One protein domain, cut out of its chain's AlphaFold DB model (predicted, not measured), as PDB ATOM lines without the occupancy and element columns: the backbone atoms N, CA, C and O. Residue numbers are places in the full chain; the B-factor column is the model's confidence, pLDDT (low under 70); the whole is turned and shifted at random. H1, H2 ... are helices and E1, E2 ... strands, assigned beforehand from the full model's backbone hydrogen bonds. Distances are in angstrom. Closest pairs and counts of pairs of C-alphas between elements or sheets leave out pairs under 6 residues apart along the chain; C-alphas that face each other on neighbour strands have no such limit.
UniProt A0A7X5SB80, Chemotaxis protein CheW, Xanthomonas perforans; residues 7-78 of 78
ATOM      1  N   MET A   7      -6.665   4.069  -8.521       94.31
ATOM      2  CA  MET A   7      -7.884   4.756  -8.126       94.31
ATOM      3  C   MET A   7      -8.678   3.856  -7.183       94.31
ATOM      4  O   MET A   7      -8.789   2.654  -7.432       94.31
ATOM      5  N   LEU A   8      -9.248   4.442  -6.134       91.38
ATOM      6  CA  LEU A   8     -10.312   3.829  -5.345       91.38
ATOM      7  C   LEU A   8     -11.657   4.330  -5.861       91.38
ATOM      8  O   LEU A   8     -11.825   5.527  -6.095       91.38
ATOM      9  N   ILE A   9     -12.598   3.409  -6.043       90.94
ATOM     10  CA  ILE A   9     -13.959   3.709  -6.488       90.94
ATOM     11  C   ILE A   9     -14.895   3.476  -5.304       90.94
ATOM     12  O   ILE A   9     -14.993   2.356  -4.805       90.94
ATOM     13  N   PHE A  10     -15.582   4.529  -4.873       87.31
ATOM     14  CA  PHE A  10     -16.597   4.492  -3.827       87.31
ATOM     15  C   PHE A  10     -17.971   4.604  -4.466       87.31
ATOM     16  O   PHE A  10     -18.230   5.553  -5.201       87.31
ATOM     17  N   ASN A  11     -18.856   3.654  -4.185       85.69
ATOM     18  CA  ASN A  11     -20.233   3.730  -4.649       85.69
ATOM     19  C   ASN A  11     -21.077   4.464  -3.602       85.69
ATOM     20  O   ASN A  11     -21.358   3.902  -2.544       85.69
ATOM     21  N   LEU A  12     -21.436   5.717  -3.879       83.12
ATOM     22  CA  LEU A  12     -22.338   6.507  -3.039       83.12
ATOM     23  C   LEU A  12     -23.759   6.464  -3.605       83.12
ATOM     24  O   LEU A  12     -23.971   6.037  -4.741       83.12
ATOM     25  N   ALA A  13     -24.736   6.922  -2.821       82.06
ATOM     26  CA  ALA A  13     -26.132   6.980  -3.258       82.06
ATOM     27  C   ALA A  13     -26.315   7.852  -4.519       82.06
ATOM     28  O   ALA A  13     -27.146   7.556  -5.373       82.06
ATOM     29  N   ASP A  14     -25.495   8.889  -4.643       79.94
ATOM     30  CA  ASP A  14     -25.556   9.948  -5.650       79.94
ATOM     31  C   ASP A  14     -24.674   9.639  -6.881       79.94
ATOM     32  O   ASP A  14     -24.649  10.399  -7.849       79.94
ATOM     33  N   GLY A  15     -23.974   8.499  -6.864       85.56
ATOM     34  CA  GLY A  15     -23.118   8.025  -7.947       85.56
ATOM     35  C   GLY A  15     -21.722   7.599  -7.482       85.56
ATOM     36  O   GLY A  15     -21.345   7.786  -6.320       85.56
ATOM     37  N   PRO A  16     -20.927   6.991  -8.377       89.38
ATOM     38  CA  PRO A  16     -19.576   6.574  -8.048       89.38
ATOM     39  C   PRO A  16     -18.632   7.776  -7.930       89.38
ATOM     40  O   PRO A  16     -18.578   8.636  -8.809       89.38
ATOM     41  N   VAL A  17     -17.819   7.781  -6.876       88.94
ATOM     42  CA  VAL A  17     -16.718   8.727  -6.677       88.94
ATOM     43  C   VAL A  17     -15.399   8.001  -6.863       88.94
ATOM     44  O   VAL A  17     -15.196   6.911  -6.331       88.94
ATOM     45  N   VAL A  18     -14.484   8.616  -7.611       91.12
ATOM     46  CA  VAL A  18     -13.183   8.031  -7.935       91.12
ATOM     47  C   VAL A  18     -12.074   8.908  -7.361       91.12
ATOM     48  O   VAL A  18     -11.988  10.089  -7.689       91.12
ATOM     49  N   ILE A  19     -11.224   8.334  -6.509       88.62
ATOM     50  CA  ILE A  19     -10.173   9.061  -5.781       88.62
ATOM     51  C   ILE A  19      -8.805   8.441  -6.104       88.62
ATOM     52  O   ILE A  19      -8.672   7.218  -6.013       88.62
ATOM     53  N   PRO A  20      -7.782   9.237  -6.470       92.56
ATOM     54  CA  PRO A  20      -6.437   8.717  -6.691       92.56
ATOM     55  C   PRO A  20      -5.791   8.252  -5.384       92.56
ATOM     56  O   PRO A  20      -5.968   8.871  -4.335       92.56
ATOM     57  N   VAL A  21      -4.994   7.188  -5.466       91.56
ATOM     58  CA  VAL A  21      -4.146   6.704  -4.371       91.56
ATOM     59  C   VAL A  21      -2.754   6.362  -4.875       91.56
ATOM     60  O   VAL A  21      -2.573   5.936  -6.019       91.56
ATOM     61  N   ASP A  22      -1.766   6.506  -3.996       90.69
ATOM     62  CA  ASP A  22      -0.381   6.161  -4.313       90.69
ATOM     63  C   ASP A  22      -0.216   4.641  -4.507       90.69
ATOM     64  O   ASP A  22       0.425   4.173  -5.457       90.69
ATOM     65  N   GLU A  23      -0.834   3.843  -3.627       88.25
ATOM     66  CA  GLU A  23      -0.701   2.388  -3.601       88.25
ATOM     67  C   GLU A  23      -1.935   1.699  -2.996       88.25
ATOM     68  O   GLU A  23      -2.652   2.270  -2.178       88.25
ATOM     69  N   VAL A  24      -2.167   0.450  -3.407       91.06
ATOM     70  CA  VAL A  24      -3.123  -0.471  -2.782       91.06
ATOM     71  C   VAL A  24      -2.352  -1.745  -2.480       91.06
ATOM     72  O   VAL A  24      -1.912  -2.420  -3.410       91.06
ATOM     73  N   GLU A  25      -2.150  -2.046  -1.196       89.69
ATOM     74  CA  GLU A  25      -1.355  -3.213  -0.801       89.69
ATOM     75  C   GLU A  25      -2.134  -4.528  -0.973       89.69
ATOM     76  O   GLU A  25      -1.550  -5.530  -1.379       89.69
ATOM     77  N   GLY A  26      -3.452  -4.529  -0.741       90.38
ATOM     78  CA  GLY A  26      -4.302  -5.700  -0.956       90.38
ATOM     79  C   GLY A  26      -5.556  -5.721  -0.084       90.38
ATOM     80  O   GLY A  26      -5.931  -4.711   0.510       90.38
ATOM     81  N   ILE A  27      -6.192  -6.892  -0.022       92.94
ATOM     82  CA  ILE A  27      -7.315  -7.194   0.872       92.94
ATOM     83  C   ILE A  27      -6.803  -8.167   1.924       92.94
ATOM     84  O   ILE A  27      -6.242  -9.206   1.586       92.94
ATOM     85  N   GLU A  28      -6.993  -7.822   3.190       92.44
ATOM     86  CA  GLU A  28      -6.418  -8.551   4.316       92.44
ATOM     87  C   GLU A  28      -7.492  -8.792   5.372       92.44
ATOM     88  O   GLU A  28      -8.274  -7.898   5.701       92.44
ATOM     89  N   ALA A  29      -7.533 -10.014   5.902       94.31
ATOM     90  CA  ALA A  29      -8.424 -10.355   7.001       94.31
ATOM     91  C   ALA A  29      -7.808  -9.875   8.319       94.31
ATOM     92  O   ALA A  29      -6.712 -10.291   8.691       94.31
ATOM     93  N   ILE A  30      -8.530  -9.015   9.031       91.94
ATOM     94  CA  ILE A  30      -8.109  -8.451  10.314       91.94
ATOM     95  C   ILE A  30      -9.037  -8.973  11.406       91.94
ATOM     96  O   ILE A  30     -10.260  -8.902  11.280       91.94
ATOM     97  N   ALA A  31      -8.465  -9.476  12.500       92.81
ATOM     98  CA  ALA A  31      -9.260  -9.851  13.659       92.81
ATOM     99  C   ALA A  31      -9.740  -8.586  14.385       92.81
ATOM    100  O   ALA A  31      -8.937  -7.713  14.708       92.81
ATOM    101  N   VAL A  32     -11.038  -8.508  14.696       90.56
ATOM    102  CA  VAL A  32     -11.650  -7.311  15.308       90.56
ATOM    103  C   VAL A  32     -10.937  -6.891  16.598       90.56
ATOM    104  O   VAL A  32     -10.693  -5.709  16.807       90.56
ATOM    105  N   GLY A  33     -10.501  -7.851  17.421       91.62
ATOM    106  CA  GLY A  33      -9.761  -7.576  18.660       91.62
ATOM    107  C   GLY A  33      -8.378  -6.932  18.475       91.62
ATOM    108  O   GLY A  33      -7.756  -6.558  19.463       91.62
ATOM    109  N   GLN A  34      -7.875  -6.803  17.242       91.06
ATOM    110  CA  GLN A  34      -6.632  -6.080  16.936       91.06
ATOM    111  C   GLN A  34      -6.859  -4.581  16.693       91.06
ATOM    112  O   GLN A  34      -5.888  -3.831  16.565       91.06
ATOM    113  N   ILE A  35      -8.117  -4.143  16.596       91.81
ATOM    114  CA  ILE A  35      -8.483  -2.751  16.351       91.81
ATOM    115  C   ILE A  35      -8.548  -2.023  17.693       91.81
ATOM    116  O   ILE A  35      -9.295  -2.403  18.591       91.81
ATOM    117  N   VAL A  36      -7.779  -0.946  17.815       90.12
ATOM    118  CA  VAL A  36      -7.873  -0.005  18.930       90.12
ATOM    119  C   VAL A  36      -8.794   1.131  18.505       90.12
ATOM    120  O   VAL A  36      -8.467   1.883  17.584       90.12
ATOM    121  N   GLU A  37      -9.948   1.257  19.154       84.38
ATOM    122  CA  GLU A  37     -10.931   2.300  18.843       84.38
ATOM    123  C   GLU A  37     -10.355   3.708  19.042       84.38
ATOM    124  O   GLU A  37      -9.583   3.983  19.970       84.38
ATOM    125  N   SER A  38     -10.729   4.631  18.156       71.44
ATOM    126  CA  SER A  38     -10.332   6.032  18.299       71.44
ATOM    127  C   SER A  38     -11.286   6.746  19.260       71.44
ATOM    128  O   SER A  38     -12.414   7.061  18.906       71.44
ATOM    129  N   GLY A  39     -10.832   7.025  20.486       62.88
ATOM    130  CA  GLY A  39     -11.590   7.833  21.448       62.88
ATOM    131  C   GLY A  39     -11.761   9.297  21.003       62.88
ATOM    132  O   GLY A  39     -10.868   9.875  20.384       62.88
ATOM    133  N   ALA A  40     -12.888   9.915  21.373       53.69
ATOM    134  CA  ALA A  40     -13.327  11.266  20.986       53.69
ATOM    135  C   ALA A  40     -12.552  12.442  21.645       53.69
ATOM    136  O   ALA A  40     -13.131  13.485  21.946       53.69
ATOM    137  N   GLY A  41     -11.254  12.288  21.922       54.47
ATOM    138  CA  GLY A  41     -10.395  13.350  22.477       54.47
ATOM    139  C   GLY A  41      -9.688  14.161  21.387       54.47
ATOM    140  O   GLY A  41      -9.416  13.612  20.330       54.47
ATOM    141  N   SER A  42      -9.374  15.441  21.644       48.75
ATOM    142  CA  SER A  42      -8.809  16.429  20.693       48.75
ATOM    143  C   SER A  42      -7.907  15.830  19.600       48.75
ATOM    144  O   SER A  42      -6.824  15.293  19.837       48.75
ATOM    145  N   VAL A  43      -8.406  15.895  18.367       52.31
ATOM    146  CA  VAL A  43      -8.094  14.926  17.319       52.31
ATOM    147  C   VAL A  43      -7.204  15.539  16.219       52.31
ATOM    148  O   VAL A  43      -7.642  16.487  15.566       52.31
ATOM    149  N   PRO A  44      -6.000  15.006  15.922       57.19
ATOM    150  CA  PRO A  44      -5.284  15.305  14.674       57.19
ATOM    151  C   PRO A  44      -6.135  14.905  13.458       57.19
ATOM    152  O   PRO A  44      -6.748  13.844  13.489       57.19
ATOM    153  N   VAL A  45      -6.151  15.699  12.380       56.69
ATOM    154  CA  VAL A  45      -7.070  15.587  11.214       56.69
ATOM    155  C   VAL A  45      -7.355  14.148  10.737       56.69
ATOM    156  O   VAL A  45      -8.504  13.829  10.441       56.69
ATOM    157  N   GLY A  46      -6.356  13.257  10.722       58.75
ATOM    158  CA  GLY A  46      -6.517  11.857  10.301       58.75
ATOM    159  C   GLY A  46      -7.443  11.003  11.179       58.75
ATOM    160  O   GLY A  46      -8.027  10.042  10.691       58.75
ATOM    161  N   ARG A  47      -7.648  11.361  12.449       66.44
ATOM    162  CA  ARG A  47      -8.556  10.629  13.345       66.44
ATOM    163  C   ARG A  47     -10.019  11.083  13.227       66.44
ATOM    164  O   ARG A  47     -10.886  10.374  13.717       66.44
ATOM    165  N   ARG A  48     -10.327  12.214  12.567       77.50
ATOM    166  CA  ARG A  48     -11.729  12.650  12.349       77.50
ATOM    167  C   ARG A  48     -12.527  11.622  11.543       77.50
ATOM    168  O   ARG A  48     -13.732  11.511  11.720       77.50
ATOM    169  N   PHE A  49     -11.847  10.912  10.650       85.44
ATOM    170  CA  PHE A  49     -12.430   9.893   9.782       85.44
ATOM    171  C   PHE A  49     -12.148   8.473  10.278       85.44
ATOM    172  O   PHE A  49     -12.407   7.533   9.540       85.44
ATOM    173  N   ALA A  50     -11.562   8.303  11.467       88.38
ATOM    174  CA  ALA A  50     -11.106   7.007  11.952       88.38
ATOM    175  C   ALA A  50     -12.131   6.364  12.890       88.38
ATOM    176  O   ALA A  50     -12.485   6.954  13.907       88.38
ATOM    177  N   ALA A  51     -12.502   5.116  12.614       89.50
ATOM    178  CA  ALA A  51     -13.154   4.237  13.586       89.50
ATOM    179  C   ALA A  51     -12.127   3.660  14.582       89.50
ATOM    180  O   ALA A  51     -12.423   3.405  15.748       89.50
ATOM    181  N   GLY A  52     -10.873   3.498  14.149       91.25
ATOM    182  CA  GLY A  52      -9.819   2.926  14.973       91.25
ATOM    183  C   GLY A  52      -8.454   2.937  14.303       91.25
ATOM    184  O   GLY A  52      -8.271   3.458  13.201       91.25
ATOM    185  N   VAL A  53      -7.482   2.351  14.986       91.62
ATOM    186  CA  VAL A  53      -6.134   2.110  14.476       91.62
ATOM    187  C   VAL A  53      -5.716   0.684  14.800       91.62
ATOM    188  O   VAL A  53      -6.053   0.152  15.855       91.62
ATOM    189  N   LEU A  54      -4.956   0.066  13.907       93.12
ATOM    190  CA  LEU A  54      -4.366  -1.251  14.120       93.12
ATOM    191  C   LEU A  54      -2.888  -1.242  13.726       93.12
ATOM    192  O   LEU A  54      -2.422  -0.351  13.011       93.12
ATOM    193  N   GLN A  55      -2.150  -2.245  14.192       91.62
ATOM    194  CA  GLN A  55      -0.794  -2.524  13.725       91.62
ATOM    195  C   GLN A  55      -0.840  -3.693  12.749       91.62
ATOM    196  O   GLN A  55      -1.304  -4.778  13.094       91.62
ATOM    197  N   TRP A  56      -0.338  -3.485  11.540       90.88
ATOM    198  CA  TRP A  56      -0.322  -4.495  10.494       90.88
ATOM    199  C   TRP A  56       1.002  -4.442   9.730       90.88
ATOM    200  O   TRP A  56       1.426  -3.381   9.277       90.88
ATOM    201  N   LYS A  57       1.704  -5.582   9.657       91.75
ATOM    202  CA  LYS A  57       3.051  -5.712   9.055       91.75
ATOM    203  C   LYS A  57       4.050  -4.632   9.527       91.75
ATOM    204  O   LYS A  57       4.841  -4.112   8.745       91.75
ATOM    205  N   GLY A  58       4.005  -4.280  10.815       90.31
ATOM    206  CA  GLY A  58       4.877  -3.259  11.413       90.31
ATOM    207  C   GLY A  58       4.511  -1.812  11.059       90.31
ATOM    208  O   GLY A  58       5.301  -0.907  11.319       90.31
ATOM    209  N   ARG A  59       3.335  -1.584  10.464       90.00
ATOM    210  CA  ARG A  59       2.804  -0.259  10.134       90.00
ATOM    211  C   ARG A  59       1.536   0.012  10.930       90.00
ATOM    212  O   ARG A  59       0.711  -0.880  11.117       90.00
ATOM    213  N   SER A  60       1.350   1.267  11.326       90.12
ATOM    214  CA  SER A  60       0.061   1.719  11.839       90.12
ATOM    215  C   SER A  60      -0.889   1.949  10.668       90.12
ATOM    216  O   SER A  60      -0.561   2.688   9.740       90.12
ATOM    217  N   VAL A  61      -2.053   1.310  10.713       92.12
ATOM    218  CA  VAL A  61      -3.120   1.462   9.724       92.12
ATOM    219  C   VAL A  61      -4.321   2.092  10.413       92.12
ATOM    220  O   VAL A  61      -4.754   1.632  11.470       92.12
ATOM    221  N   THR A  62      -4.854   3.156   9.822       92.19
ATOM    222  CA  THR A  62      -6.106   3.768  10.265       92.19
ATOM    223  C   THR A  62      -7.273   3.017   9.647       92.19
ATOM    224  O   THR A  62      -7.371   2.916   8.425       92.19
ATOM    225  N   LEU A  63      -8.171   2.518  10.493       91.94
ATOM    226  CA  LEU A  63      -9.467   2.035  10.050       91.94
ATOM    227  C   LEU A  63     -10.380   3.243   9.866       91.94
ATOM    228  O   LEU A  63     -10.681   3.939  10.836       91.94
ATOM    229  N   LEU A  64     -10.796   3.491   8.630       91.06
ATOM    230  CA  LEU A  64     -11.726   4.566   8.321       91.06
ATOM    231  C   LEU A  64     -13.147   4.191   8.749       91.06
ATOM    232  O   LEU A  64     -13.582   3.059   8.553       91.06
ATOM    233  N   ASP A  65     -13.862   5.158   9.311       89.75
ATOM    234  CA  ASP A  65     -15.295   5.058   9.551       89.75
ATOM    235  C   ASP A  65     -16.032   5.258   8.223       89.75
ATOM    236  O   ASP A  65     -16.017   6.347   7.636       89.75
ATOM    237  N   GLU A  66     -16.653   4.187   7.733       87.81
ATOM    238  CA  GLU A  66     -17.338   4.171   6.443       87.81
ATOM    239  C   GLU A  66     -18.426   5.248   6.353       87.81
ATOM    240  O   GLU A  66     -18.500   5.963   5.351       87.81
ATOM    241  N   GLN A  67     -19.234   5.418   7.404       88.31
ATOM    242  CA  GLN A  67     -20.349   6.362   7.389       88.31
ATOM    243  C   GLN A  67     -19.844   7.805   7.358       88.31
ATOM    244  O   GLN A  67     -20.330   8.615   6.563       88.31
ATOM    245  N   ILE A  68     -18.846   8.135   8.183       88.88
ATOM    246  CA  ILE A  68     -18.267   9.485   8.218       88.88
ATOM    247  C   ILE A  68     -17.588   9.810   6.882       88.88
ATOM    248  O   ILE A  68     -17.729  10.935   6.383       88.88
ATOM    249  N   VAL A  69     -16.867   8.851   6.291       87.62
ATOM    250  CA  VAL A  69     -16.214   9.031   4.987       87.62
ATOM    251  C   VAL A  69     -17.247   9.257   3.888       87.62
ATOM    252  O   VAL A  69     -17.167  10.277   3.203       87.62
ATOM    253  N   GLN A  70     -18.255   8.389   3.755       87.19
ATOM    254  CA  GLN A  70     -19.285   8.520   2.718       87.19
ATOM    255  C   GLN A  70     -20.049   9.845   2.829       87.19
ATOM    256  O   GLN A  70     -20.170  10.570   1.843       87.19
ATOM    257  N   GLN A  71     -20.489  10.218   4.037       87.81
ATOM    258  CA  GLN A  71     -21.178  11.494   4.265       87.81
ATOM    259  C   GLN A  71     -20.297  12.700   3.942       87.81
ATOM    260  O   GLN A  71     -20.789  13.725   3.476       87.81
ATOM    261  N   THR A  72     -18.999  12.618   4.236       88.19
ATOM    262  CA  THR A  72     -18.081  13.723   3.956       88.19
ATOM    263  C   THR A  72     -17.854  13.870   2.461       88.19
ATOM    264  O   THR A  72     -17.916  14.993   1.972       88.19
ATOM    265  N   ILE A  73     -17.664  12.764   1.738       87.50
ATOM    266  CA  ILE A  73     -17.515  12.793   0.281       87.50
ATOM    267  C   ILE A  73     -18.788  13.347  -0.374       87.50
ATOM    268  O   ILE A  73     -18.682  14.278  -1.167       87.50
ATOM    269  N   ALA A  74     -19.974  12.856   0.006       85.44
ATOM    270  CA  ALA A  74     -21.249  13.342  -0.531       85.44
ATOM    271  C   ALA A  74     -21.430  14.856  -0.305       85.44
ATOM    272  O   ALA A  74     -21.740  15.598  -1.231       85.44
ATOM    273  N   ARG A  75     -21.135  15.354   0.907       85.88
ATOM    274  CA  ARG A  75     -21.202  16.797   1.215       85.88
ATOM    275  C   ARG A  75     -20.168  17.654   0.484       85.88
ATOM    276  O   ARG A  75     -20.377  18.852   0.370       85.88
ATOM    277  N   SER A  76     -19.020  17.100   0.106       83.31
ATOM    278  CA  SER A  76     -17.966  17.857  -0.581       83.31
ATOM    279  C   SER A  76     -18.187  17.966  -2.088       83.31
ATOM    280  O   SER A  76     -17.534  18.793  -2.720       83.31
ATOM    281  N   LEU A  77     -19.049  17.119  -2.657       77.00
ATOM    282  CA  LEU A  77     -19.309  17.046  -4.096       77.00
ATOM    283  C   LEU A  77     -20.699  17.562  -4.503       77.00
ATOM    284  O   LEU A  77     -20.888  17.840  -5.686       77.00
ATOM    285  N   GLY A  78     -21.642  17.668  -3.559       67.19
ATOM    286  CA  GLY A  78     -22.933  18.347  -3.739       67.19
ATOM    287  C   GLY A  78     -22.838  19.853  -3.531       67.19
ATOM    288  O   GLY A  78     -23.583  20.574  -4.230       67.19
TER     289      GLY A  78
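AT A GLANCE: This is residues 7 to 78 of the 78 residues of the protein "Chemotaxis protein CheW" of Xanthomonas perforans (UniProt A0A7X5SB80). You will find two separate two-stranded hairpins, E1 with E2 and E3 with E4, in a loose frame: a long winding link leads from the first hairpin to the second, and helix H1 runs from the end of E4 back toward the first. The link's residues 36 to 37 pair antiparallel with residues 52 to 53 of E3. The printed part has 72 residues, with four named strands and then one named helix in the order E1, E2, E3, E4, H1; each two-stranded sheet is antiparallel, and the class is mixed, helices and strands. The whole is only just loose, close to compact, with a radius of gyration of the C-alphas of 13.7 A and spans of 36 by 30 by 20 A.

IN THESE COORDINATES: Find C-alpha 7 at (-7.884, 4.756, -8.126); from there E1 runs 15.4 A through residues 7 to 12. E2, residues 15 to 21, measures 19.4 A. Look next for E3, residues 50 to 56, 15.8 A long, and E4, residues 59 to 64, 15.4 A long. H1, residues 66 to 77, runs 16.8 A and ends with C-alpha 77 at (-19.309, 17.046, -4.096).

HOW THE PARTS SIT: In the hairpin E1 and E2, at 155 degrees, N 8 and O 19 are 2.8 A apart, within hydrogen-bond range. In the hairpin E3 and E4, at 154 degrees, look at N 54 and O 61, 2.9 A apart. The closest C-alphas of E1 and H1, those of Leu 12 and Gln 70, are 6.8 A apart. H1 is near E2 and near E3, with 5 and 6 pairs of C-alphas within 10 A. E2 and E3 are apart. In H1 every O i to N i+4 pair is within hydrogen-bond range.

THE WHOLE: The C-alphas of Gly 58 and Gly 78, the two farthest apart, are 38.3 A apart. The printed part has no cut. The link from E2 to E3, 28 residues, is long. Confidence is low, under 70, at residues 39 to 47 and residue 78.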